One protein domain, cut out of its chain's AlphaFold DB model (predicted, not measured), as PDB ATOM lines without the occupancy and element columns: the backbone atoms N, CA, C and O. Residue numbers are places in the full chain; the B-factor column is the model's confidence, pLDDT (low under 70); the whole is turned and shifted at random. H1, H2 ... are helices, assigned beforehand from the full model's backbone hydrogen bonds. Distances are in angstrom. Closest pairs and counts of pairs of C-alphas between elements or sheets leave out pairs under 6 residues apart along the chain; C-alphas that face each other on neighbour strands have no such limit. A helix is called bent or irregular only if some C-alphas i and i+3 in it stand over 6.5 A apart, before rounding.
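What this domain is: This is residues 142 to 310 of the 316 residues of the protein "Lytic transglycosylase domain-containing protein" of Verrucomicrobiaceae bacterium (UniProt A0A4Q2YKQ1). This is a body of crossed helices with a looped end: H2 lies near the middle, H1, H4 and H6 pack on it at steep tilts, and H5 packs on both H4 and H6. Two long loops with no named element, residues 142 to 172 and 209 to 228, make up much of the looped side, with the short H3 near H4. The printed part has 169 residues with six named helices, H1 to H6 in that order, and no named strand: all helix. It is compact and rounded, with a radius of gyration of the C-alphas of 15.0 A and spans of 44 by 36 by 26 A.

How they stand to each other: Go first past residues 142 to 172, which hold no named element, to H1, residues 173 to 189. H2, residues 194 to 208, forms a helical hairpin with it: they touch at a steep tilt of 42 degrees, opposite ways, closest at the C-alphas of Val 184 and Ala 197, 5.7 A apart. Farther on, H3, residues 229 to 234, touches no helix. H4, residues 245 to 266, is a hub, as is H2, each touching three helices. It is close to H3 but not clearly touching, and about perpendicular at 76 degrees. With residues 245 to 253 alone it touches H1, closest at the C-alphas of Ile 183 and Ala 249, 5.1 A apart. It touches H2, closest at the C-alphas of Val 200 and Val 253, 6.8 A apart. H5, residues 271 to 284, touches H4 about perpendicular at 78 degrees, closest at the C-alphas of Ala 259 and Ile 275, 4.8 A apart. H6, residues 289 to 308, touches H2 at a steep tilt of 57 degrees, opposite ways, with the C-alphas of Ala 198 and Ala 301 closest at 4.8 A. It also touches H5, with the C-alphas of Ala 277 and Gly 289 closest at 3.9 A, but H4 and H6 are apart. Every O i to N i+4 pair is within hydrogen-bond range in H1, H2, H3 and H4, against 7 of 10 in H5 and 14 of 16 in H6.

Where its parts are: Find C-alpha 173 at (55.684, 111.521, -12.286), where H1 begins; it runs 23.8 A. H2 runs 20.6 A, and H3 has six residues. H4, the longest helix by residues, runs 31.1 A from C-alpha 245 at (59.875, 110.136, 1.587). H5 runs 15.9 A and is irregular, with C-alphas 280 and 283 9.3 A apart. H6 runs 24.7 A to C-alpha 308 at (41.974, 116.623, -4.690); it is irregular, with C-alphas 295 and 298 7.1 A apart and a kink of 38 degrees near residue 296.

The domain as a whole: The two C-alphas farthest apart, those of Glu 158 and Asn 269, stand at 46.9 A. The printed part has no cut. The link from H2 to H3 is long, with 20 residues. The mean pLDDT of the printed part is 95.0, and no printed residue is under 70.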
ATOM      1  N   ASP A 142      80.315 126.315  -7.405       93.62
ATOM      2  CA  ASP A 142      80.703 127.528  -6.668       93.62
ATOM      3  C   ASP A 142      79.598 128.081  -5.749       93.62
ATOM      4  O   ASP A 142      79.858 128.948  -4.917       93.62
ATOM      5  N   GLN A 143      78.362 127.596  -5.895       89.50
ATOM      6  CA  GLN A 143      77.209 127.993  -5.084       89.50
ATOM      7  C   GLN A 143      76.918 127.003  -3.951       89.50
ATOM      8  O   GLN A 143      76.071 127.294  -3.102       89.50
ATOM      9  N   ILE A 144      77.564 125.834  -3.952       93.75
ATOM     10  CA  ILE A 144      77.280 124.766  -2.997       93.75
ATOM     11  C   ILE A 144      78.122 124.976  -1.739       93.75
ATOM     12  O   ILE A 144      79.349 124.886  -1.751       93.75
ATOM     13  N   ALA A 145      77.446 125.236  -0.625       90.81
ATOM     14  CA  ALA A 145      78.066 125.321   0.685       90.81
ATOM     15  C   ALA A 145      78.575 123.943   1.131       90.81
ATOM     16  O   ALA A 145      77.919 122.926   0.922       90.81
ATOM     17  N   SER A 146      79.714 123.894   1.825       95.19
ATOM     18  CA  SER A 146      80.328 122.628   2.257       95.19
ATOM     19  C   SER A 146      79.472 121.812   3.233       95.19
ATOM     20  O   SER A 146      79.669 120.610   3.363       95.19
ATOM     21  N   TYR A 147      78.544 122.463   3.939       93.00
ATOM     22  CA  TYR A 147      77.597 121.840   4.868       93.00
ATOM     23  C   TYR A 147      76.243 121.502   4.218       93.00
ATOM     24  O   TYR A 147      75.334 121.031   4.899       93.00
ATOM     25  N   SER A 148      76.076 121.785   2.924       97.62
ATOM     26  CA  SER A 148      74.882 121.414   2.173       97.62
ATOM     27  C   SER A 148      74.843 119.910   1.899       97.62
ATOM     28  O   SER A 148      75.874 119.261   1.716       97.62
ATOM     29  N   HIS A 149      73.631 119.367   1.774       97.88
ATOM     30  CA  HIS A 149      73.414 117.975   1.373       97.88
ATOM     31  C   HIS A 149      73.295 117.786  -0.145       97.88
ATOM     32  O   HIS A 149      72.999 116.685  -0.607       97.88
ATOM     33  N   TYR A 150      73.551 118.834  -0.933       97.75
ATOM     34  CA  TYR A 150      73.395 118.831  -2.390       97.75
ATOM     35  C   TYR A 150      74.296 117.826  -3.119       97.75
ATOM     36  O   TYR A 150      73.928 117.306  -4.167       97.75
ATOM     37  N   ASN A 151      75.460 117.512  -2.552       97.06
ATOM     38  CA  ASN A 151      76.391 116.541  -3.130       97.06
ATOM     39  C   ASN A 151      76.341 115.173  -2.434       97.06
ATOM     40  O   ASN A 151      77.139 114.292  -2.749       97.06
ATOM     41  N   VAL A 152      75.410 114.967  -1.494       96.19
ATOM     42  CA  VAL A 152      75.225 113.657  -0.859       96.19
ATOM     43  C   VAL A 152      74.674 112.682  -1.907       96.19
ATOM     44  O   VAL A 152      73.627 112.978  -2.500       96.19
ATOM     45  N   PRO A 153      75.314 111.516  -2.129       96.31
ATOM     46  CA  PRO A 153      74.841 110.526  -3.092       96.31
ATOM     47  C   PRO A 153      73.381 110.136  -2.858       96.31
ATOM     48  O   PRO A 153      72.936 110.010  -1.717       96.31
ATOM     49  N   ILE A 154      72.628 109.966  -3.943       96.75
ATOM     50  CA  ILE A 154      71.237 109.510  -3.875       96.75
ATOM     51  C   ILE A 154      71.233 107.997  -3.708       96.75
ATOM     52  O   ILE A 154      71.850 107.280  -4.496       96.75
ATOM     53  N   GLU A 155      70.513 107.513  -2.703       93.06
ATOM     54  CA  GLU A 155      70.292 106.085  -2.522       93.06
ATOM     55  C   GLU A 155      69.370 105.555  -3.633       93.06
ATOM     56  O   GLU A 155      68.324 106.138  -3.929       93.06
ATOM     57  N   ARG A 156      69.770 104.449  -4.269       92.31
ATOM     58  CA  ARG A 156      69.078 103.832  -5.417       92.31
ATOM     59  C   ARG A 156      68.607 102.408  -5.126       92.31
ATOM     60  O   ARG A 156      68.523 101.585  -6.032       92.31
ATOM     61  N   THR A 157      68.355 102.098  -3.860       91.75
ATOM     62  CA  THR A 157      67.800 100.804  -3.460       91.75
ATOM     63  C   THR A 157      66.447 100.574  -4.136       91.75
ATOM     64  O   THR A 157      65.645 101.495  -4.303       91.75
ATOM     65  N   GLU A 158      66.214  99.342  -4.592       88.00
ATOM     66  CA  GLU A 158      64.988  98.985  -5.303       88.00
ATOM     67  C   GLU A 158      63.758  99.265  -4.429       88.00
ATOM     68  O   GLU A 158      63.698  98.861  -3.268       88.00
ATOM     69  N   GLY A 159      62.770  99.961  -4.996       86.75
ATOM     70  CA  GLY A 159      61.540 100.331  -4.296       86.75
ATOM     71  C   GLY A 159      61.623 101.609  -3.459       86.75
ATOM     72  O   GLY A 159      60.607 102.011  -2.897       86.75
ATOM     73  N   ARG A 160      62.781 102.280  -3.389       94.31
ATOM     74  CA  ARG A 160      62.878 103.604  -2.768       94.31
ATOM     75  C   ARG A 160      62.176 104.656  -3.630       94.31
ATOM     76  O   ARG A 160      62.448 104.771  -4.825       94.31
ATOM     77  N   ILE A 161      61.342 105.482  -3.003       97.19
ATOM     78  CA  ILE A 161      60.764 106.677  -3.630       97.19
ATOM     79  C   ILE A 161      61.875 107.731  -3.720       97.19
ATOM     80  O   ILE A 161      62.157 108.431  -2.750       97.19
ATOM     81  N   ALA A 162      62.561 107.775  -4.864       97.38
ATOM     82  CA  ALA A 162      63.767 108.571  -5.070       97.38
ATOM     83  C   ALA A 162      63.629 109.531  -6.258       97.38
ATOM     84  O   ALA A 162      63.107 109.156  -7.309       97.38
ATOM     85  N   GLY A 163      64.155 110.745  -6.111       97.81
ATOM     86  CA  GLY A 163      64.286 111.709  -7.202       97.81
ATOM     87  C   GLY A 163      65.418 111.357  -8.163       97.81
ATOM     88  O   GLY A 163      66.311 110.563  -7.864       97.81
ATOM     89  N   ASN A 164      65.437 111.975  -9.338       98.12
ATOM     90  CA  ASN A 164      66.504 111.806 -10.326       98.12
ATOM     91  C   ASN A 164      67.773 112.578  -9.933       98.12
ATOM     92  O   ASN A 164      68.880 112.123 -10.221       98.12
ATOM     93  N   SER A 165      67.633 113.694  -9.214       98.50
ATOM     94  CA  SER A 165      68.748 114.459  -8.640       98.50
ATOM     95  C   SER A 165      68.348 115.161  -7.332       98.50
ATOM     96  O   SER A 165      67.259 114.940  -6.809       98.50
ATOM     97  N   ARG A 166      69.230 116.025  -6.805       98.38
ATOM     98  CA  ARG A 166      68.942 116.927  -5.674       98.38
ATOM     99  C   ARG A 166      68.169 118.191  -6.073       98.38
ATOM    100  O   ARG A 166      67.930 119.059  -5.241       98.38
ATOM    101  N   ILE A 167      67.813 118.333  -7.347       98.50
ATOM    102  CA  ILE A 167      67.142 119.519  -7.880       98.50
ATOM    103  C   ILE A 167      65.642 119.431  -7.597       98.50
ATOM    104  O   ILE A 167      65.024 118.388  -7.799       98.50
ATOM    105  N   HIS A 168      65.053 120.548  -7.179       98.12
ATOM    106  CA  HIS A 168      63.607 120.725  -7.071       98.12
ATOM    107  C   HIS A 168      62.873 120.186  -8.312       98.12
ATOM    108  O   HIS A 168      63.274 120.486  -9.440       98.12
ATOM    109  N   GLY A 169      61.820 119.392  -8.117       97.25
ATOM    110  CA  GLY A 169      60.996 118.846  -9.203       97.25
ATOM    111  C   GLY A 169      61.695 117.839 -10.121       97.25
ATOM    112  O   GLY A 169      61.076 117.314 -11.040       97.25
ATOM    113  N   ASP A 170      62.981 117.532  -9.911       98.62
ATOM    114  CA  ASP A 170      63.696 116.534 -10.710       98.62
ATOM    115  C   ASP A 170      63.423 115.121 -10.188       98.62
ATOM    116  O   ASP A 170      64.298 114.448  -9.640       98.62
ATOM    117  N   ALA A 171      62.177 114.695 -10.341       97.88
ATOM    118  CA  ALA A 171      61.647 113.396  -9.963       97.88
ATOM    119  C   ALA A 171      60.637 112.946 -11.028       97.88
ATOM    120  O   ALA A 171      60.010 113.782 -11.677       97.88
ATOM    121  N   SER A 172      60.498 111.633 -11.230       97.69
ATOM    122  CA  SER A 172      59.508 111.098 -12.174       97.69
ATOM    123  C   SER A 172      58.076 111.379 -11.706       97.69
ATOM    124  O   SER A 172      57.844 111.525 -10.506       97.69
ATOM    125  N   ASP A 173      57.109 111.370 -12.621       97.56
ATOM    126  CA  ASP A 173      55.684 111.521 -12.286       97.56
ATOM    127  C   ASP A 173      55.199 110.450 -11.292       97.56
ATOM    128  O   ASP A 173      54.331 110.718 -10.459       97.56
ATOM    129  N   GLU A 174      55.777 109.242 -11.338       96.25
ATOM    130  CA  GLU A 174      55.517 108.170 -10.368       96.25
ATOM    131  C   GLU A 174      56.059 108.532  -8.980       96.25
ATOM    132  O   GLU A 174      55.356 108.390  -7.980       96.25
ATOM    133  N   THR A 175      57.282 109.063  -8.909       98.06
ATOM    134  CA  THR A 175      57.891 109.530  -7.656       98.06
ATOM    135  C   THR A 175      57.105 110.696  -7.060       98.06
ATOM    136  O   THR A 175      56.785 110.662  -5.874       98.06
ATOM    137  N   GLN A 176      56.763 111.705  -7.869       98.56
ATOM    138  CA  GLN A 176      55.992 112.860  -7.405       98.56
ATOM    139  C   GLN A 176      54.603 112.433  -6.925       98.56
ATOM    140  O   GLN A 176      54.176 112.848  -5.851       98.56
ATOM    141  N   ARG A 177      53.930 111.536  -7.661       98.25
ATOM    142  CA  ARG A 177      52.653 110.937  -7.245       98.25
ATOM    143  C   ARG A 177      52.778 110.223  -5.903       98.25
ATOM    144  O   ARG A 177      51.984 110.489  -5.012       98.25
ATOM    145  N   ALA A 178      53.798 109.385  -5.729       97.88
ATOM    146  CA  ALA A 178      54.019 108.687  -4.468       97.88
ATOM    147  C   ALA A 178      54.275 109.662  -3.302       97.88
ATOM    148  O   ALA A 178      53.776 109.445  -2.200       97.88
ATOM    149  N   SER A 179      55.005 110.759  -3.526       98.75
ATOM    150  CA  SER A 179      55.187 111.813  -2.520       98.75
ATOM    151  C   SER A 179      53.886 112.556  -2.194       98.75
ATOM    152  O   SER A 179      53.614 112.791  -1.016       98.75
ATOM    153  N   ILE A 180      53.064 112.876  -3.198       98.75
ATOM    154  CA  ILE A 180      51.728 113.471  -3.018       98.75
ATOM    155  C   ILE A 180      50.842 112.532  -2.187       98.75
ATOM    156  O   ILE A 180      50.265 112.961  -1.188       98.75
ATOM    157  N   ASP A 181      50.796 111.246  -2.540       98.06
ATOM    158  CA  ASP A 181      50.006 110.229  -1.839       98.06
ATOM    159  C   ASP A 181      50.434 110.075  -0.380       98.06
ATOM    160  O   ASP A 181      49.586 109.998   0.511       98.06
ATOM    161  N   LEU A 182      51.745 110.069  -0.113       98.62
ATOM    162  CA  LEU A 182      52.271 110.028   1.249       98.62
ATOM    163  C   LEU A 182      51.822 111.247   2.057       98.62
ATOM    164  O   LEU A 182      51.335 111.071   3.170       98.62
ATOM    165  N   ILE A 183      51.920 112.457   1.499       98.75
ATOM    166  CA  ILE A 183      51.481 113.689   2.173       98.75
ATOM    167  C   ILE A 183      49.980 113.639   2.470       98.75
ATOM    168  O   ILE A 183      49.575 113.847   3.614       98.75
ATOM    169  N   VAL A 184      49.149 113.313   1.475       98.25
ATOM    170  CA  VAL A 184      47.691 113.212   1.652       98.25
ATOM    171  C   VAL A 184      47.354 112.170   2.715       98.25
ATOM    172  O   VAL A 184      46.559 112.439   3.616       98.25
ATOM    173  N   ARG A 185      47.990 110.997   2.664       97.38
ATOM    174  CA  ARG A 185      47.804 109.932   3.655       97.38
ATOM    175  C   ARG A 185      48.182 110.397   5.062       97.38
ATOM    176  O   ARG A 185      47.414 110.142   5.987       97.38
ATOM    177  N   GLU A 186      49.316 111.077   5.235       98.25
ATOM    178  CA  GLU A 186      49.747 111.589   6.544       98.25
ATOM    179  C   GLU A 186      48.757 112.613   7.103       98.25
ATOM    180  O   GLU A 186      48.304 112.467   8.241       98.25
ATOM    181  N   VAL A 187      48.335 113.582   6.285       98.25
ATOM    182  CA  VAL A 187      47.324 114.583   6.658       98.25
ATOM    183  C   VAL A 187      46.019 113.901   7.085       98.25
ATOM    184  O   VAL A 187      45.493 114.165   8.168       98.25
ATOM    185  N   LYS A 188      45.522 112.946   6.290       96.44
ATOM    186  CA  LYS A 188      44.286 112.211   6.602       96.44
ATOM    187  C   LYS A 188      44.398 111.340   7.842       96.44
ATOM    188  O   LYS A 188      43.446 111.278   8.619       96.44
ATOM    189  N   SER A 189      45.549 110.715   8.074       97.19
ATOM    190  CA  SER A 189      45.778 109.891   9.266       97.19
ATOM    191  C   SER A 189      45.686 110.691  10.572       97.19
ATOM    192  O   SER A 189      45.374 110.122  11.617       97.19
ATOM    193  N   ARG A 190      45.895 112.013  10.501       96.75
ATOM    194  CA  ARG A 190      45.807 112.961  11.622       96.75
ATOM    195  C   ARG A 190      44.436 113.635  11.744       96.75
ATOM    196  O   ARG A 190      44.246 114.485  12.605       96.75
ATOM    197  N   GLY A 191      43.466 113.253  10.906       97.00
ATOM    198  CA  GLY A 191      42.114 113.820  10.921       97.00
ATOM    199  C   GLY A 191      42.014 115.235  10.341       97.00
ATOM    200  O   GLY A 191      41.019 115.917  10.579       97.00
ATOM    201  N   LEU A 192      43.027 115.678   9.591       96.38
ATOM    202  CA  LEU A 192      43.055 116.992   8.955       96.38
ATOM    203  C   LEU A 192      42.205 117.024   7.665       96.38
ATOM    204  O   LEU A 192      41.935 116.004   7.014       96.38
ATOM    205  N   SER A 193      41.749 118.221   7.304       96.25
ATOM    206  CA  SER A 193      40.823 118.468   6.193       96.25
ATOM    207  C   SER A 193      41.494 118.373   4.815       96.25
ATOM    208  O   SER A 193      42.715 118.303   4.700       96.25
ATOM    209  N   ASP A 194      40.698 118.369   3.738       95.31
ATOM    210  CA  ASP A 194      41.247 118.506   2.374       95.31
ATOM    211  C   ASP A 194      41.914 119.867   2.149       95.31
ATOM    212  O   ASP A 194      42.868 119.952   1.383       95.31
ATOM    213  N   GLY A 195      41.445 120.920   2.829       97.25
ATOM    214  CA  GLY A 195      42.086 122.236   2.791       97.25
ATOM    215  C   GLY A 195      43.489 122.188   3.391       97.25
ATOM    216  O   GLY A 195      44.436 122.682   2.785       97.25
ATOM    217  N   ASP A 196      43.645 121.500   4.526       98.56
ATOM    218  CA  ASP A 196      44.959 121.272   5.133       98.56
ATOM    219  C   ASP A 196      45.849 120.436   4.195       98.56
ATOM    220  O   ASP A 196      47.012 120.775   3.985       98.56
ATOM    221  N   ALA A 197      45.297 119.391   3.562       98.44
ATOM    222  CA  ALA A 197      46.029 118.571   2.592       98.44
ATOM    223  C   ALA A 197      46.535 119.405   1.412       98.44
ATOM    224  O   ALA A 197      47.714 119.343   1.070       98.44
ATOM    225  N   ALA A 198      45.663 120.222   0.822       98.44
ATOM    226  CA  ALA A 198      46.014 121.109  -0.276       98.44
ATOM    227  C   ALA A 198      47.092 122.126   0.126       98.44
ATOM    228  O   ALA A 198      48.025 122.371  -0.643       98.44
ATOM    229  N   TYR A 199      47.012 122.663   1.347       98.69
ATOM    230  CA  TYR A 199      48.014 123.587   1.868       98.69
ATOM    231  C   TYR A 199      49.376 122.902   2.034       98.69
ATOM    232  O   TYR A 199      50.373 123.387   1.506       98.69
ATOM    233  N   VAL A 200      49.436 121.732   2.676       98.81
ATOM    234  CA  VAL A 200      50.697 120.989   2.846       98.81
ATOM    235  C   VAL A 200      51.294 120.574   1.497       98.81
ATOM    236  O   VAL A 200      52.503 120.698   1.291       98.81
ATOM    237  N   LEU A 201      50.462 120.145   0.543       98.88
ATOM    238  CA  LEU A 201      50.906 119.858  -0.823       98.88
ATOM    239  C   LEU A 201      51.496 121.101  -1.498       98.88
ATOM    240  O   LEU A 201      52.530 121.002  -2.153       98.88
ATOM    241  N   SER A 202      50.890 122.278  -1.313       98.62
ATOM    242  CA  SER A 202      51.423 123.528  -1.866       98.62
ATOM    243  C   SER A 202      52.775 123.909  -1.254       98.62
ATOM    244  O   SER A 202      53.662 124.355  -1.981       98.62
ATOM    245  N   MET A 203      52.984 123.636   0.041       98.62
ATOM    246  CA  MET A 203      54.293 123.787   0.686       98.62
ATOM    247  C   MET A 203      55.322 122.846   0.053       98.62
ATOM    248  O   MET A 203      56.357 123.305  -0.419       98.62
ATOM    249  N   ALA A 204      55.023 121.546  -0.042       98.81
ATOM    250  CA  ALA A 204      55.933 120.569  -0.647       98.81
ATOM    251  C   ALA A 204      56.264 120.889  -2.113       98.81
ATOM    252  O   ALA A 204      57.409 120.710  -2.537       98.81
ATOM    253  N   TYR A 205      55.285 121.390  -2.877       98.69
ATOM    254  CA  TYR A 205      55.507 121.866  -4.238       98.69
ATOM    255  C   TYR A 205      56.543 122.985  -4.256       98.69
ATOM    256  O   TYR A 205      57.505 122.875  -4.997       98.69
ATOM    257  N   ILE A 206      56.384 124.033  -3.441       97.19
ATOM    258  CA  ILE A 206      57.294 125.191  -3.442       97.19
ATOM    259  C   ILE A 206      58.684 124.827  -2.919       97.19
ATOM    260  O   ILE A 206      59.688 125.246  -3.495       97.19
ATOM    261  N   GLU A 207      58.755 124.010  -1.874       97.56
ATOM    262  CA  GLU A 207      60.023 123.635  -1.258       97.56
ATOM    263  C   GLU A 207      60.829 122.686  -2.159       97.56
ATOM    264  O   GLU A 207      61.994 122.936  -2.481       97.56
ATOM    265  N   SER A 208      60.210 121.605  -2.635       98.69
ATOM    266  CA  SER A 208      60.937 120.488  -3.254       98.69
ATOM    267  C   SER A 208      60.447 120.101  -4.645       98.69
ATOM    268  O   SER A 208      61.099 119.298  -5.315       98.69
ATOM    269  N   GLY A 209      59.307 120.628  -5.094       98.38
ATOM    270  CA  GLY A 209      58.644 120.164  -6.309       98.38
ATOM    271  C   GLY A 209      58.273 118.685  -6.203       98.38
ATOM    272  O   GLY A 209      58.464 117.928  -7.147       98.38
ATOM    273  N   PHE A 210      57.865 118.246  -5.009       98.81
ATOM    274  CA  PHE A 210      57.596 116.838  -4.695       98.81
ATOM    275  C   PHE A 210      58.780 115.885  -4.937       98.81
ATOM    276  O   PHE A 210      58.588 114.682  -5.105       98.81
ATOM    277  N   ASN A 211      60.015 116.394  -4.936       98.81
ATOM    278  CA  ASN A 211      61.208 115.560  -4.981       98.81
ATOM    279  C   ASN A 211      61.685 115.249  -3.543       98.81
ATOM    280  O   ASN A 211      62.251 116.131  -2.894       98.81
ATOM    281  N   PRO A 212      61.549 114.004  -3.038       98.62
ATOM    282  CA  PRO A 212      61.991 113.647  -1.683       98.62
ATOM    283  C   PRO A 212      63.516 113.674  -1.516       98.62
ATOM    284  O   PRO A 212      64.019 113.658  -0.394       98.62
ATOM    285  N   ASP A 213      64.258 113.723  -2.622       98.81
ATOM    286  CA  ASP A 213      65.706 113.874  -2.653       98.81
ATOM    287  C   ASP A 213      66.162 115.324  -2.827       98.81
ATOM    288  O   ASP A 213      67.373 115.543  -2.873       98.81
ATOM    289  N   ALA A 214      65.255 116.305  -2.921       98.75
ATOM    290  CA  ALA A 214      65.629 117.706  -3.084       98.75
ATOM    291  C   ALA A 214      66.592 118.168  -1.978       98.75
ATOM    292  O   ALA A 214      66.496 117.756  -0.819       98.75
ATOM    293  N   ALA A 215      67.552 119.009  -2.349       98.62
ATOM    294  CA  ALA A 215      68.412 119.700  -1.402       98.62
ATOM    295  C   ALA A 215      68.748 121.099  -1.925       98.62
ATOM    296  O   ALA A 215      68.879 121.322  -3.130       98.62
ATOM    297  N   ALA A 216      68.922 122.057  -1.018       94.94
ATOM    298  CA  ALA A 216      69.427 123.379  -1.370       94.94
ATOM    299  C   ALA A 216      70.957 123.367  -1.409       94.94
ATOM    300  O   ALA A 216      71.587 122.816  -0.514       94.94
ATOM    301  N   GLY A 217      71.573 124.027  -2.392       90.25
ATOM    302  CA  GLY A 217      73.030 124.176  -2.447       90.25
ATOM    303  C   GLY A 217      73.588 125.127  -1.383       90.25
ATOM    304  O   GLY A 217      74.684 124.918  -0.885       90.25
ATOM    305  N   THR A 218      72.842 126.159  -0.990       92.00
ATOM    306  CA  THR A 218      73.341 127.246  -0.122       92.00
ATOM    307  C   THR A 218      73.069 127.040   1.370       92.00
ATOM    308  O   THR A 218      73.647 127.724   2.219       92.00
ATOM    309  N   THR A 219      72.190 126.101   1.710       92.56
ATOM    310  CA  THR A 219      71.807 125.761   3.084       92.56
ATOM    311  C   THR A 219      71.873 124.245   3.277       92.56
ATOM    312  O   THR A 219      72.160 123.506   2.339       92.56
ATOM    313  N   SER A 220      71.607 123.759   4.491       96.56
ATOM    314  CA  SER A 220      71.449 122.319   4.731       96.56
ATOM    315  C   SER A 220      70.010 121.826   4.493       96.56
ATOM    316  O   SER A 220      69.676 120.693   4.829       96.56
ATOM    317  N   ALA A 221      69.149 122.674   3.918       97.38
ATOM    318  CA  ALA A 221      67.758 122.351   3.629       97.38
ATOM    319  C   ALA A 221      67.644 121.146   2.688       97.38
ATOM    320  O   ALA A 221      68.298 121.116   1.639       97.38
ATOM    321  N   SER A 222      66.821 120.164   3.060       98.19
ATOM    322  CA  SER A 222      66.641 118.934   2.284       98.19
ATOM    323  C   SER A 222      65.272 118.282   2.466       98.19
ATOM    324  O   SER A 222      64.576 118.536   3.453       98.19
ATOM    325  N   GLY A 223      64.919 117.426   1.507       98.62
ATOM    326  CA  GLY A 223      63.707 116.618   1.515       98.62
ATOM    327  C   GLY A 223      62.448 117.397   1.135       98.62
ATOM    328  O   GLY A 223      62.523 118.541   0.686       98.62
ATOM    329  N   LEU A 224      61.271 116.784   1.315       98.75
ATOM    330  CA  LEU A 224      60.000 117.337   0.817       98.75
ATOM    331  C   LEU A 224      59.684 118.726   1.388       98.75
ATOM    332  O   LEU A 224      59.120 119.563   0.689       98.75
ATOM    333  N   GLY A 225      60.053 118.949   2.651       97.44
ATOM    334  CA  GLY A 225      59.852 120.211   3.363       97.44
ATOM    335  C   GLY A 225      61.071 121.132   3.396       97.44
ATOM    336  O   GLY A 225      60.999 122.163   4.059       97.44
ATOM    337  N   GLN A 226      62.185 120.764   2.744       98.25
ATOM    338  CA  GLN A 226      63.433 121.542   2.742       98.25
ATOM    339  C   GLN A 226      63.903 121.937   4.156       98.25
ATOM    340  O   GLN A 226      64.299 123.068   4.437       98.25
ATOM    341  N   PHE A 227      63.906 120.971   5.074       97.19
ATOM    342  CA  PHE A 227      64.307 121.214   6.455       97.19
ATOM    343  C   PHE A 227      65.819 121.383   6.579       97.19
ATOM    344  O   PHE A 227      66.582 120.513   6.157       97.19
ATOM    345  N   ILE A 228      66.260 122.479   7.207       95.75
ATOM    346  CA  ILE A 228      67.640 122.593   7.700       95.75
ATOM    347  C   ILE A 228      67.864 121.623   8.865       95.75
ATOM    348  O   ILE A 228      66.919 121.267   9.567       95.75
ATOM    349  N   ASP A 229      69.115 121.266   9.148       95.12
ATOM    350  CA  ASP A 229      69.470 120.139  10.027       95.12
ATOM    351  C   ASP A 229      68.854 120.260  11.418       95.12
ATOM    352  O   ASP A 229      68.313 119.299  11.958       95.12
ATOM    353  N   LYS A 230      68.895 121.470  11.986       92.38
ATOM    354  CA  LYS A 230      68.337 121.742  13.312       92.38
ATOM    355  C   LYS A 230      66.823 121.525  13.353       92.38
ATOM    356  O   LYS A 230      66.321 120.946  14.313       92.38
ATOM    357  N   THR A 231      66.107 122.006  12.339       90.94
ATOM    358  CA  THR A 231      64.647 121.874  12.255       90.94
ATOM    359  C   THR A 231      64.259 120.446  11.892       90.94
ATOM    360  O   THR A 231      63.365 119.885  12.511       90.94
ATOM    361  N   GLY A 232      64.982 119.812  10.970       95.06
ATOM    362  CA  GLY A 232      64.789 118.406  10.636       95.06
ATOM    363  C   GLY A 232      64.934 117.514  11.868       95.06
ATOM    364  O   GLY A 232      64.051 116.708  12.137       95.06
ATOM    365  N   ALA A 233      65.971 117.727  12.682       97.62
ATOM    366  CA  ALA A 233      66.172 116.978  13.922       97.62
ATOM    367  C   ALA A 233      65.019 117.145  14.922       97.62
ATOM    368  O   ALA A 233      64.680 116.191  15.621       97.62
ATOM    369  N   HIS A 234      64.392 118.327  14.976       96.19
ATOM    370  CA  HIS A 234      63.202 118.553  15.798       96.19
ATOM    371  C   HIS A 234      62.033 117.647  15.379       96.19
ATOM    372  O   HIS A 234      61.348 117.111  16.246       96.19
ATOM    373  N   TYR A 235      61.886 117.402  14.075       96.19
ATOM    374  CA  TYR A 235      60.874 116.522  13.485       96.19
ATOM    375  C   TYR A 235      61.386 115.097  13.195       96.19
ATOM    376  O   TYR A 235      60.815 114.367  12.390       96.19
ATOM    377  N   GLY A 236      62.478 114.671  13.844       97.31
ATOM    378  CA  GLY A 236      62.982 113.294  13.748       97.31
ATOM    379  C   GLY A 236      63.742 112.950  12.459       97.31
ATOM    380  O   GLY A 236      64.001 111.771  12.198       97.31
ATOM    381  N   LEU A 237      64.131 113.947  11.663       97.56
ATOM    382  CA  LEU A 237      64.981 113.783  10.484       97.56
ATOM    383  C   LEU A 237      66.465 113.928  10.840       97.56
ATOM    384  O   LEU A 237      66.872 114.784  11.624       97.56
ATOM    385  N   GLY A 238      67.301 113.109  10.214       96.94
ATOM    386  CA  GLY A 238      68.744 113.107  10.407       96.94
ATOM    387  C   GLY A 238      69.489 112.503   9.223       96.94
ATOM    388  O   GLY A 238      68.955 112.352   8.126       96.94
ATOM    389  N   SER A 239      70.757 112.142   9.423       95.56
ATOM    390  CA  SER A 239      71.596 111.550   8.367       95.56
ATOM    391  C   SER A 239      71.006 110.294   7.731       95.56
ATOM    392  O   SER A 239      71.251 110.045   6.557       95.56
ATOM    393  N   ASN A 240      70.220 109.528   8.488       95.56
ATOM    394  CA  ASN A 240      69.756 108.207   8.071       95.56
ATOM    395  C   ASN A 240      68.420 108.239   7.316       95.56
ATOM    396  O   ASN A 240      68.069 107.251   6.687       95.56
ATOM    397  N   ASN A 241      67.659 109.333   7.406       97.62
ATOM    398  CA  ASN A 241      66.285 109.403   6.894       97.62
ATOM    399  C   ASN A 241      65.889 110.779   6.322       97.62
ATOM    400  O   ASN A 241      64.741 110.953   5.934       97.62
ATOM    401  N   ARG A 242      66.799 111.762   6.213       97.56
ATOM    402  CA  ARG A 242      66.482 113.099   5.651       97.56
ATOM    403  C   ARG A 242      65.921 113.076   4.229       97.56
ATOM    404  O   ARG A 242      65.284 114.035   3.823       97.56
ATOM    405  N   PHE A 243      66.166 112.002   3.482       98.50
ATOM    406  CA  PHE A 243      65.638 111.799   2.132       98.50
ATOM    407  C   PHE A 243      64.658 110.617   2.058       98.50
ATOM    408  O   PHE A 243      64.326 110.152   0.971       98.50
ATOM    409  N   ASP A 244      64.231 110.071   3.198       98.12
ATOM    410  CA  ASP A 244      63.168 109.072   3.227       98.12
ATOM    411  C   ASP A 244      61.821 109.777   3.030       98.12
ATOM    412  O   ASP A 244      61.475 110.681   3.792       98.12
ATOM    413  N   ALA A 245      61.083 109.415   1.980       98.31
ATOM    414  CA  ALA A 245      59.875 110.136   1.587       98.31
ATOM    415  C   ALA A 245      58.769 110.065   2.656       98.31
ATOM    416  O   ALA A 245      58.057 111.048   2.856       98.31
ATOM    417  N   GLU A 246      58.640 108.937   3.362       98.25
ATOM    418  CA  GLU A 246      57.621 108.751   4.401       98.25
ATOM    419  C   GLU A 246      57.953 109.569   5.656       98.25
ATOM    420  O   GLU A 246      57.106 110.321   6.142       98.25
ATOM    421  N   ALA A 247      59.203 109.515   6.126       98.38
ATOM    422  CA  ALA A 247      59.674 110.349   7.229       98.38
ATOM    423  C   ALA A 247      59.533 111.845   6.907       98.38
ATOM    424  O   ALA A 247      59.114 112.626   7.759       98.38
ATOM    425  N   ASN A 248      59.833 112.241   5.667       98.44
ATOM    426  CA  ASN A 248      59.667 113.617   5.208       98.44
ATOM    427  C   ASN A 248      58.208 114.070   5.192       98.44
ATOM    428  O   ASN A 248      57.923 115.178   5.635       98.44
ATOM    429  N   ALA A 249      57.296 113.236   4.683       98.81
ATOM    430  CA  ALA A 249      55.872 113.555   4.670       98.81
ATOM    431  C   ALA A 249      55.347 113.744   6.101       98.81
ATOM    432  O   ALA A 249      54.686 114.742   6.378       98.81
ATOM    433  N   GLY A 250      55.717 112.849   7.024       98.44
ATOM    434  CA  GLY A 250      55.366 112.977   8.439       98.44
ATOM    435  C   GLY A 250      55.895 114.274   9.056       98.44
ATOM    436  O   GLY A 250      55.113 115.041   9.615       98.44
ATOM    437  N   ALA A 251      57.188 114.557   8.873       98.62
ATOM    438  CA  ALA A 251      57.837 115.763   9.388       98.62
ATOM    439  C   ALA A 251      57.237 117.058   8.815       98.62
ATOM    440  O   ALA A 251      57.092 118.046   9.531       98.62
ATOM    441  N   LEU A 252      56.862 117.065   7.532       98.75
ATOM    442  CA  LEU A 252      56.211 118.213   6.904       98.75
ATOM    443  C   LEU A 252      54.823 118.478   7.497       98.75
ATOM    444  O   LEU A 252      54.480 119.635   7.738       98.75
ATOM    445  N   VAL A 253      54.046 117.430   7.777       98.81
ATOM    446  CA  VAL A 253      52.733 117.593   8.416       98.81
ATOM    447  C   VAL A 253      52.872 118.010   9.887       98.81
ATOM    448  O   VAL A 253      52.120 118.875  10.331       98.81
ATOM    449  N   ASP A 254      53.866 117.492  10.620       98.19
ATOM    450  CA  ASP A 254      54.187 117.971  11.977       98.19
ATOM    451  C   ASP A 254      54.516 119.475  11.979       98.19
ATOM    452  O   ASP A 254      53.947 120.245  12.758       98.19
ATOM    453  N   ALA A 255      55.389 119.910  11.064       97.75
ATOM    454  CA  ALA A 255      55.769 121.314  10.925       97.75
ATOM    455  C   ALA A 255      54.580 122.211  10.557       97.75
ATOM    456  O   ALA A 255      54.439 123.308  11.102       97.75
ATOM    457  N   TYR A 256      53.702 121.733   9.674       98.69
ATOM    458  CA  TYR A 256      52.463 122.415   9.323       98.69
ATOM    459  C   TYR A 256      51.552 122.624  10.541       98.69
ATOM    460  O   TYR A 256      51.079 123.738  10.763       98.69
ATOM    461  N   GLU A 257      51.317 121.590  11.354       98.44
ATOM    462  CA  GLU A 257      50.448 121.700  12.531       98.44
ATOM    463  C   GLU A 257      51.007 122.669  13.579       98.44
ATOM    464  O   GLU A 257      50.252 123.438  14.181       98.44
ATOM    465  N   ASP A 258      52.323 122.663  13.796       96.62
ATOM    466  CA  ASP A 258      52.975 123.613  14.700       96.62
ATOM    467  C   ASP A 258      52.873 125.047  14.177       96.62
ATOM    468  O   ASP A 258      52.492 125.957  14.924       96.62
ATOM    469  N   ALA A 259      53.143 125.248  12.887       95.75
ATOM    470  CA  ALA A 259      53.007 126.545  12.239       95.75
ATOM    471  C   ALA A 259      51.559 127.053  12.289       95.75
ATOM    472  O   ALA A 259      51.336 128.223  12.606       95.75
ATOM    473  N   LYS A 260      50.571 126.177  12.070       97.69
ATOM    474  CA  LYS A 260      49.141 126.488  12.180       97.69
ATOM    475  C   LYS A 260      48.756 126.935  13.579       97.69
ATOM    476  O   LYS A 260      48.195 128.017  13.722       97.69
ATOM    477  N   LYS A 261      49.154 126.198  14.619       95.88
ATOM    478  CA  LYS A 261      48.904 126.599  16.018       95.88
ATOM    479  C   LYS A 261      49.505 127.970  16.332       95.88
ATOM    480  O   LYS A 261      48.901 128.776  17.043       95.88
ATOM    481  N   TRP A 262      50.703 128.255  15.821       92.19
ATOM    482  CA  TRP A 262      51.338 129.561  15.997       92.19
ATOM    483  C   TRP A 262      50.621 130.667  15.222       92.19
ATOM    484  O   TRP A 262      50.440 131.758  15.766       92.19
ATOM    485  N   ALA A 263      50.200 130.397  13.990       95.44
ATOM    486  CA  ALA A 263      49.478 131.342  13.153       95.44
ATOM    487  C   ALA A 263      48.097 131.671  13.735       95.44
ATOM    488  O   ALA A 263      47.776 132.843  13.891       95.44
ATOM    489  N   GLU A 264      47.333 130.673  14.177       95.62
ATOM    490  CA  GLU A 264      46.052 130.863  14.870       95.62
ATOM    491  C   GLU A 264      46.211 131.711  16.137       95.62
ATOM    492  O   GLU A 264      45.410 132.606  16.406       95.62
ATOM    493  N   LYS A 265      47.282 131.472  16.903       94.56
ATOM    494  CA  LYS A 265      47.548 132.195  18.150       94.56
ATOM    495  C   LYS A 265      47.971 133.649  17.930       94.56
ATOM    496  O   LYS A 265      47.548 134.522  18.684       94.56
ATOM    497  N   ASN A 266      48.864 133.903  16.975       93.50
ATOM    498  CA  ASN A 266      49.533 135.203  16.840       93.50
ATOM    499  C   ASN A 266      48.974 136.053  15.690       93.50
ATOM    500  O   ASN A 266      49.128 137.273  15.697       93.50
ATOM    501  N   HIS A 267      48.318 135.422  14.718       95.06
ATOM    502  CA  HIS A 267      47.835 136.034  13.481       95.06
ATOM    503  C   HIS A 267      46.438 135.511  13.081       95.06
ATOM    504  O   HIS A 267      46.248 135.091  11.939       95.06
ATOM    505  N   PRO A 268      45.427 135.567  13.972       94.81
ATOM    506  CA  PRO A 268      44.120 134.930  13.753       94.81
ATOM    507  C   PRO A 268      43.349 135.435  12.521       94.81
ATOM    508  O   PRO A 268      42.438 134.761  12.055       94.81
ATOM    509  N   ASN A 269      43.707 136.603  11.979       94.31
ATOM    510  CA  ASN A 269      43.062 137.188  10.798       94.31
ATOM    511  C   ASN A 269      43.784 136.868   9.475       94.31
ATOM    512  O   ASN A 269      43.291 137.238   8.416       94.31
ATOM    513  N   ASP A 270      44.951 136.222   9.527       94.31
ATOM    514  CA  ASP A 270      45.798 135.912   8.367       94.31
ATOM    515  C   ASP A 270      46.457 134.524   8.540       94.31
ATOM    516  O   ASP A 270      47.611 134.327   8.159       94.31
ATOM    517  N   VAL A 271      45.749 133.569   9.160       94.69
ATOM    518  CA  VAL A 271      46.314 132.274   9.586       94.69
ATOM    519  C   VAL A 271      47.085 131.596   8.457       94.69
ATOM    520  O   VAL A 271      48.273 131.331   8.619       94.69
ATOM    521  N   ASP A 272      46.459 131.417   7.294       91.88
ATOM    522  CA  ASP A 272      47.066 130.722   6.156       91.88
ATOM    523  C   ASP A 272      48.401 131.355   5.742       91.88
ATOM    524  O   ASP A 272      49.420 130.675   5.653       91.88
ATOM    525  N   VAL A 273      48.447 132.685   5.628       93.69
ATOM    526  CA  VAL A 273      49.672 133.425   5.282       93.69
ATOM    527  C   VAL A 273      50.806 133.103   6.257       93.69
ATOM    528  O   VAL A 273      51.949 132.886   5.845       93.69
ATOM    529  N   TYR A 274      50.496 133.067   7.551       96.31
ATOM    530  CA  TYR A 274      51.505 132.863   8.582       96.31
ATOM    531  C   TYR A 274      51.880 131.398   8.801       96.31
ATOM    532  O   TYR A 274      52.985 131.163   9.283       96.31
ATOM    533  N   ILE A 275      51.064 130.424   8.378       97.19
ATOM    534  CA  ILE A 275      51.471 129.008   8.360       97.19
ATOM    535  C   ILE A 275      52.754 128.859   7.539       97.19
ATOM    536  O   ILE A 275      53.778 128.397   8.042       97.19
ATOM    537  N   TYR A 276      52.727 129.304   6.279       95.81
ATOM    538  CA  TYR A 276      53.907 129.169   5.427       95.81
ATOM    539  C   TYR A 276      55.028 130.117   5.850       95.81
ATOM    540  O   TYR A 276      56.196 129.732   5.838       95.81
ATOM    541  N   ALA A 277      54.697 131.334   6.296       88.25
ATOM    542  CA  ALA A 277      55.719 132.255   6.772       88.25
ATOM    543  C   ALA A 277      56.501 131.693   7.970       88.25
ATOM    544  O   ALA A 277      57.711 131.889   8.033       88.25
ATOM    545  N   TYR A 278      55.858 130.962   8.885       94.56
ATOM    546  CA  TYR A 278      56.567 130.296   9.977       94.56
ATOM    547  C   TYR A 278      57.411 129.113   9.514       94.56
ATOM    548  O   TYR A 278      58.516 128.949  10.028       94.56
ATOM    549  N   HIS A 279      56.940 128.323   8.547       92.50
ATOM    550  CA  HIS A 279      57.749 127.254   7.952       92.50
ATOM    551  C   HIS A 279      59.021 127.810   7.299       92.50
ATOM    552  O   HIS A 279      60.123 127.350   7.587       92.50
ATOM    553  N   HIS A 280      58.867 128.845   6.472       90.88
ATOM    554  CA  HIS A 280      59.948 129.412   5.670       90.88
ATOM    555  C   HIS A 280      60.889 130.319   6.486       90.88
ATOM    556  O   HIS A 280      62.111 130.191   6.415       90.88
ATOM    557  N   ASP A 281      60.348 131.240   7.291       85.50
ATOM    558  CA  ASP A 281      61.147 132.264   7.983       85.50
ATOM    559  C   ASP A 281      61.489 131.903   9.440       85.50
ATOM    560  O   ASP A 281      62.238 132.628  10.120       85.50
ATOM    561  N   GLY A 282      60.869 130.843   9.966       84.38
ATOM    562  CA  GLY A 282      60.751 130.628  11.401       84.38
ATOM    563  C   GLY A 282      59.992 131.771  12.098       84.38
ATOM    564  O   GLY A 282      59.426 132.661  11.455       84.38
ATOM    565  N   PRO A 283      60.049 131.842  13.440       84.00
ATOM    566  CA  PRO A 283      59.415 132.910  14.221       84.00
ATOM    567  C   PRO A 283      59.861 134.336  13.864       84.00
ATOM    568  O   PRO A 283      59.263 135.304  14.327       84.00
ATOM    569  N   SER A 284      60.945 134.481  13.094       86.44
ATOM    570  CA  SER A 284      61.501 135.782  12.736       86.44
ATOM    571  C   SER A 284      60.667 136.534  11.702       86.44
ATOM    572  O   SER A 284      60.644 137.762  11.762       86.44
ATOM    573  N   LEU A 285      60.013 135.820  10.773       81.00
ATOM    574  CA  LEU A 285      59.196 136.390   9.689       81.00
ATOM    575  C   LEU A 285      59.949 137.397   8.785       81.00
ATOM    576  O   LEU A 285      59.361 138.337   8.245       81.00
ATOM    577  N   LYS A 286      61.281 137.262   8.661       86.06
ATOM    578  CA  LYS A 286      62.159 138.246   7.988       86.06
ATOM    579  C   LYS A 286      62.652 137.849   6.595       86.06
ATOM    580  O   LYS A 286      63.276 138.696   5.935       86.06
ATOM    581  N   TYR A 287      62.395 136.619   6.163       74.69
ATOM    582  CA  TYR A 287      62.954 136.020   4.947       74.69
ATOM    583  C   TYR A 287      61.967 135.976   3.774       74.69
ATOM    584  O   TYR A 287      62.330 135.523   2.696       74.69
ATOM    585  N   GLY A 288      60.785 136.580   3.934       84.62
ATOM    586  CA  GLY A 288      59.851 136.828   2.833       84.62
ATOM    587  C   GLY A 288      58.736 135.794   2.723       84.62
ATOM    588  O   GLY A 288      57.945 135.873   1.787       84.62
ATOM    589  N   GLY A 289      58.621 134.883   3.692       81.56
ATOM    590  CA  GLY A 289      57.598 133.844   3.706       81.56
ATOM    591  C   GLY A 289      56.165 134.381   3.634       81.56
ATOM    592  O   GLY A 289      55.318 133.743   3.029       81.56
ATOM    593  N   VAL A 290      55.890 135.588   4.148       89.75
ATOM    594  CA  VAL A 290      54.569 136.243   4.015       89.75
ATOM    595  C   VAL A 290      54.221 136.563   2.558       89.75
ATOM    596  O   VAL A 290      53.092 136.324   2.130       89.75
ATOM    597  N   ASP A 291      55.172 137.125   1.808       88.50
ATOM    598  CA  ASP A 291      54.945 137.498   0.409       88.50
ATOM    599  C   ASP A 291      54.809 136.219  -0.439       88.50
ATOM    600  O   ASP A 291      53.830 136.074  -1.168       88.50
ATOM    601  N   LEU A 292      55.695 135.232  -0.235       80.31
ATOM    602  CA  LEU A 292      55.610 133.920  -0.892       80.31
ATOM    603  C   LEU A 292      54.300 133.183  -0.585       80.31
ATOM    604  O   LEU A 292      53.703 132.588  -1.482       80.31
ATOM    605  N   ALA A 293      53.815 133.247   0.657       89.56
ATOM    606  CA  ALA A 293      52.557 132.611   1.027       89.56
ATOM    607  C   ALA A 293      51.386 133.162   0.199       89.56
ATOM    608  O   ALA A 293      50.576 132.404  -0.328       89.56
ATOM    609  N   ARG A 294      51.316 134.492   0.060       90.69
ATOM    610  CA  ARG A 294      50.241 135.181  -0.671       90.69
ATOM    611  C   ARG A 294      50.342 134.998  -2.180       90.69
ATOM    612  O   ARG A 294      49.312 134.914  -2.842       90.69
ATOM    613  N   GLU A 295      51.557 135.018  -2.715       88.00
ATOM    614  CA  GLU A 295      51.796 135.025  -4.160       88.00
ATOM    615  C   GLU A 295      51.790 133.615  -4.758       88.00
ATOM    616  O   GLU A 295      51.331 133.444  -5.884       88.00
ATOM    617  N   GLU A 296      52.236 132.611  -4.002       87.69
ATOM    618  CA  GLU A 296      52.483 131.271  -4.536       87.69
ATOM    619  C   GLU A 296      51.743 130.169  -3.778       87.69
ATOM    620  O   GLU A 296      51.086 129.339  -4.404       87.69
ATOM    621  N   VAL A 297      51.818 130.147  -2.444       93.75
ATOM    622  CA  VAL A 297      51.310 129.010  -1.651       93.75
ATOM    623  C   VAL A 297      49.787 128.975  -1.629       93.75
ATOM    624  O   VAL A 297      49.199 127.975  -2.027       93.75
ATOM    625  N   ILE A 298      49.133 130.072  -1.237       93.75
ATOM    626  CA  ILE A 298      47.668 130.141  -1.133       93.75
ATOM    627  C   ILE A 298      46.988 129.913  -2.496       93.75
ATOM    628  O   ILE A 298      46.128 129.034  -2.576       93.75
ATOM    629  N   PRO A 299      47.384 130.592  -3.597       93.06
ATOM    630  CA  PRO A 299      46.786 130.324  -4.908       93.06
ATOM    631  C   PRO A 299      46.947 128.865  -5.353       93.06
ATOM    632  O   PRO A 299      46.071 128.303  -6.013       93.06
ATOM    633  N   ARG A 300      48.063 128.231  -4.984       94.81
ATOM    634  CA  ARG A 300      48.336 126.831  -5.307       94.81
ATOM    635  C   ARG A 300      47.553 125.866  -4.434       94.81
ATOM    636  O   ARG A 300      47.087 124.856  -4.950       94.81
ATOM    637  N   ALA A 301      47.351 126.184  -3.159       96.50
ATOM    638  CA  ALA A 301      46.465 125.432  -2.284       96.50
ATOM    639  C   ALA A 301      45.032 125.419  -2.844       96.50
ATOM    640  O   ALA A 301      44.421 124.356  -2.912       96.50
ATOM    641  N   ASP A 302      44.529 126.540  -3.370       92.69
ATOM    642  CA  ASP A 302      43.214 126.579  -4.030       92.69
ATOM    643  C   ASP A 302      43.149 125.674  -5.274       92.69
ATOM    644  O   ASP A 302      42.144 124.995  -5.513       92.69
ATOM    645  N   MET A 303      44.216 125.648  -6.082       93.56
ATOM    646  CA  MET A 303      44.318 124.735  -7.228       93.56
ATOM    647  C   MET A 303      44.345 123.272  -6.776       93.56
ATOM    648  O   MET A 303      43.607 122.442  -7.307       93.56
ATOM    649  N   PHE A 304      45.153 122.956  -5.766       96.44
ATOM    650  CA  PHE A 304      45.302 121.595  -5.262       96.44
ATOM    651  C   PHE A 304      44.046 121.098  -4.559       96.44
ATOM    652  O   PHE A 304      43.703 119.932  -4.714       96.44
ATOM    653  N   LEU A 305      43.291 121.966  -3.886       95.25
ATOM    654  CA  LEU A 305      42.006 121.601  -3.297       95.25
ATOM    655  C   LEU A 305      41.014 121.123  -4.367       95.25
ATOM    656  O   LEU A 305      40.329 120.120  -4.171       95.25
ATOM    657  N   LYS A 306      40.975 121.795  -5.525       93.62
ATOM    658  CA  LYS A 306      40.161 121.364  -6.675       93.62
ATOM    659  C   LYS A 306      40.673 120.054  -7.262       93.62
ATOM    660  O   LYS A 306      39.876 119.185  -7.593       93.62
ATOM    661  N   ALA A 307      41.990 119.896  -7.368       93.19
ATOM    662  CA  ALA A 307      42.603 118.685  -7.902       93.19
ATOM    663  C   ALA A 307      42.437 117.465  -6.974       93.19
ATOM    664  O   ALA A 307      42.318 116.345  -7.464       93.19
ATOM    665  N   LEU A 308      42.354 117.664  -5.654       93.50
ATOM    666  CA  LEU A 308      41.974 116.623  -4.690       93.50
ATOM    667  C   LEU A 308      40.492 116.238  -4.812       93.50
ATOM    668  O   LEU A 308      40.132 115.096  -4.548       93.50
ATOM    669  N   ASN A 309      39.643 117.177  -5.240       87.69
ATOM    670  CA  ASN A 309      38.189 117.030  -5.292       87.69
ATOM    671  C   ASN A 309      37.594 117.388  -6.671       87.69
ATOM    672  O   ASN A 309      36.711 118.246  -6.756       87.69
ATOM    673  N   PRO A 310      37.999 116.725  -7.772       72.75
ATOM    674  CA  PRO A 310      37.655 117.176  -9.127       72.75
ATOM    675  C   PRO A 310      36.163 117.066  -9.470       72.75
ATOM    676  O   PRO A 310      35.696 117.699 -10.411       72.75
TER     677      PRO A 310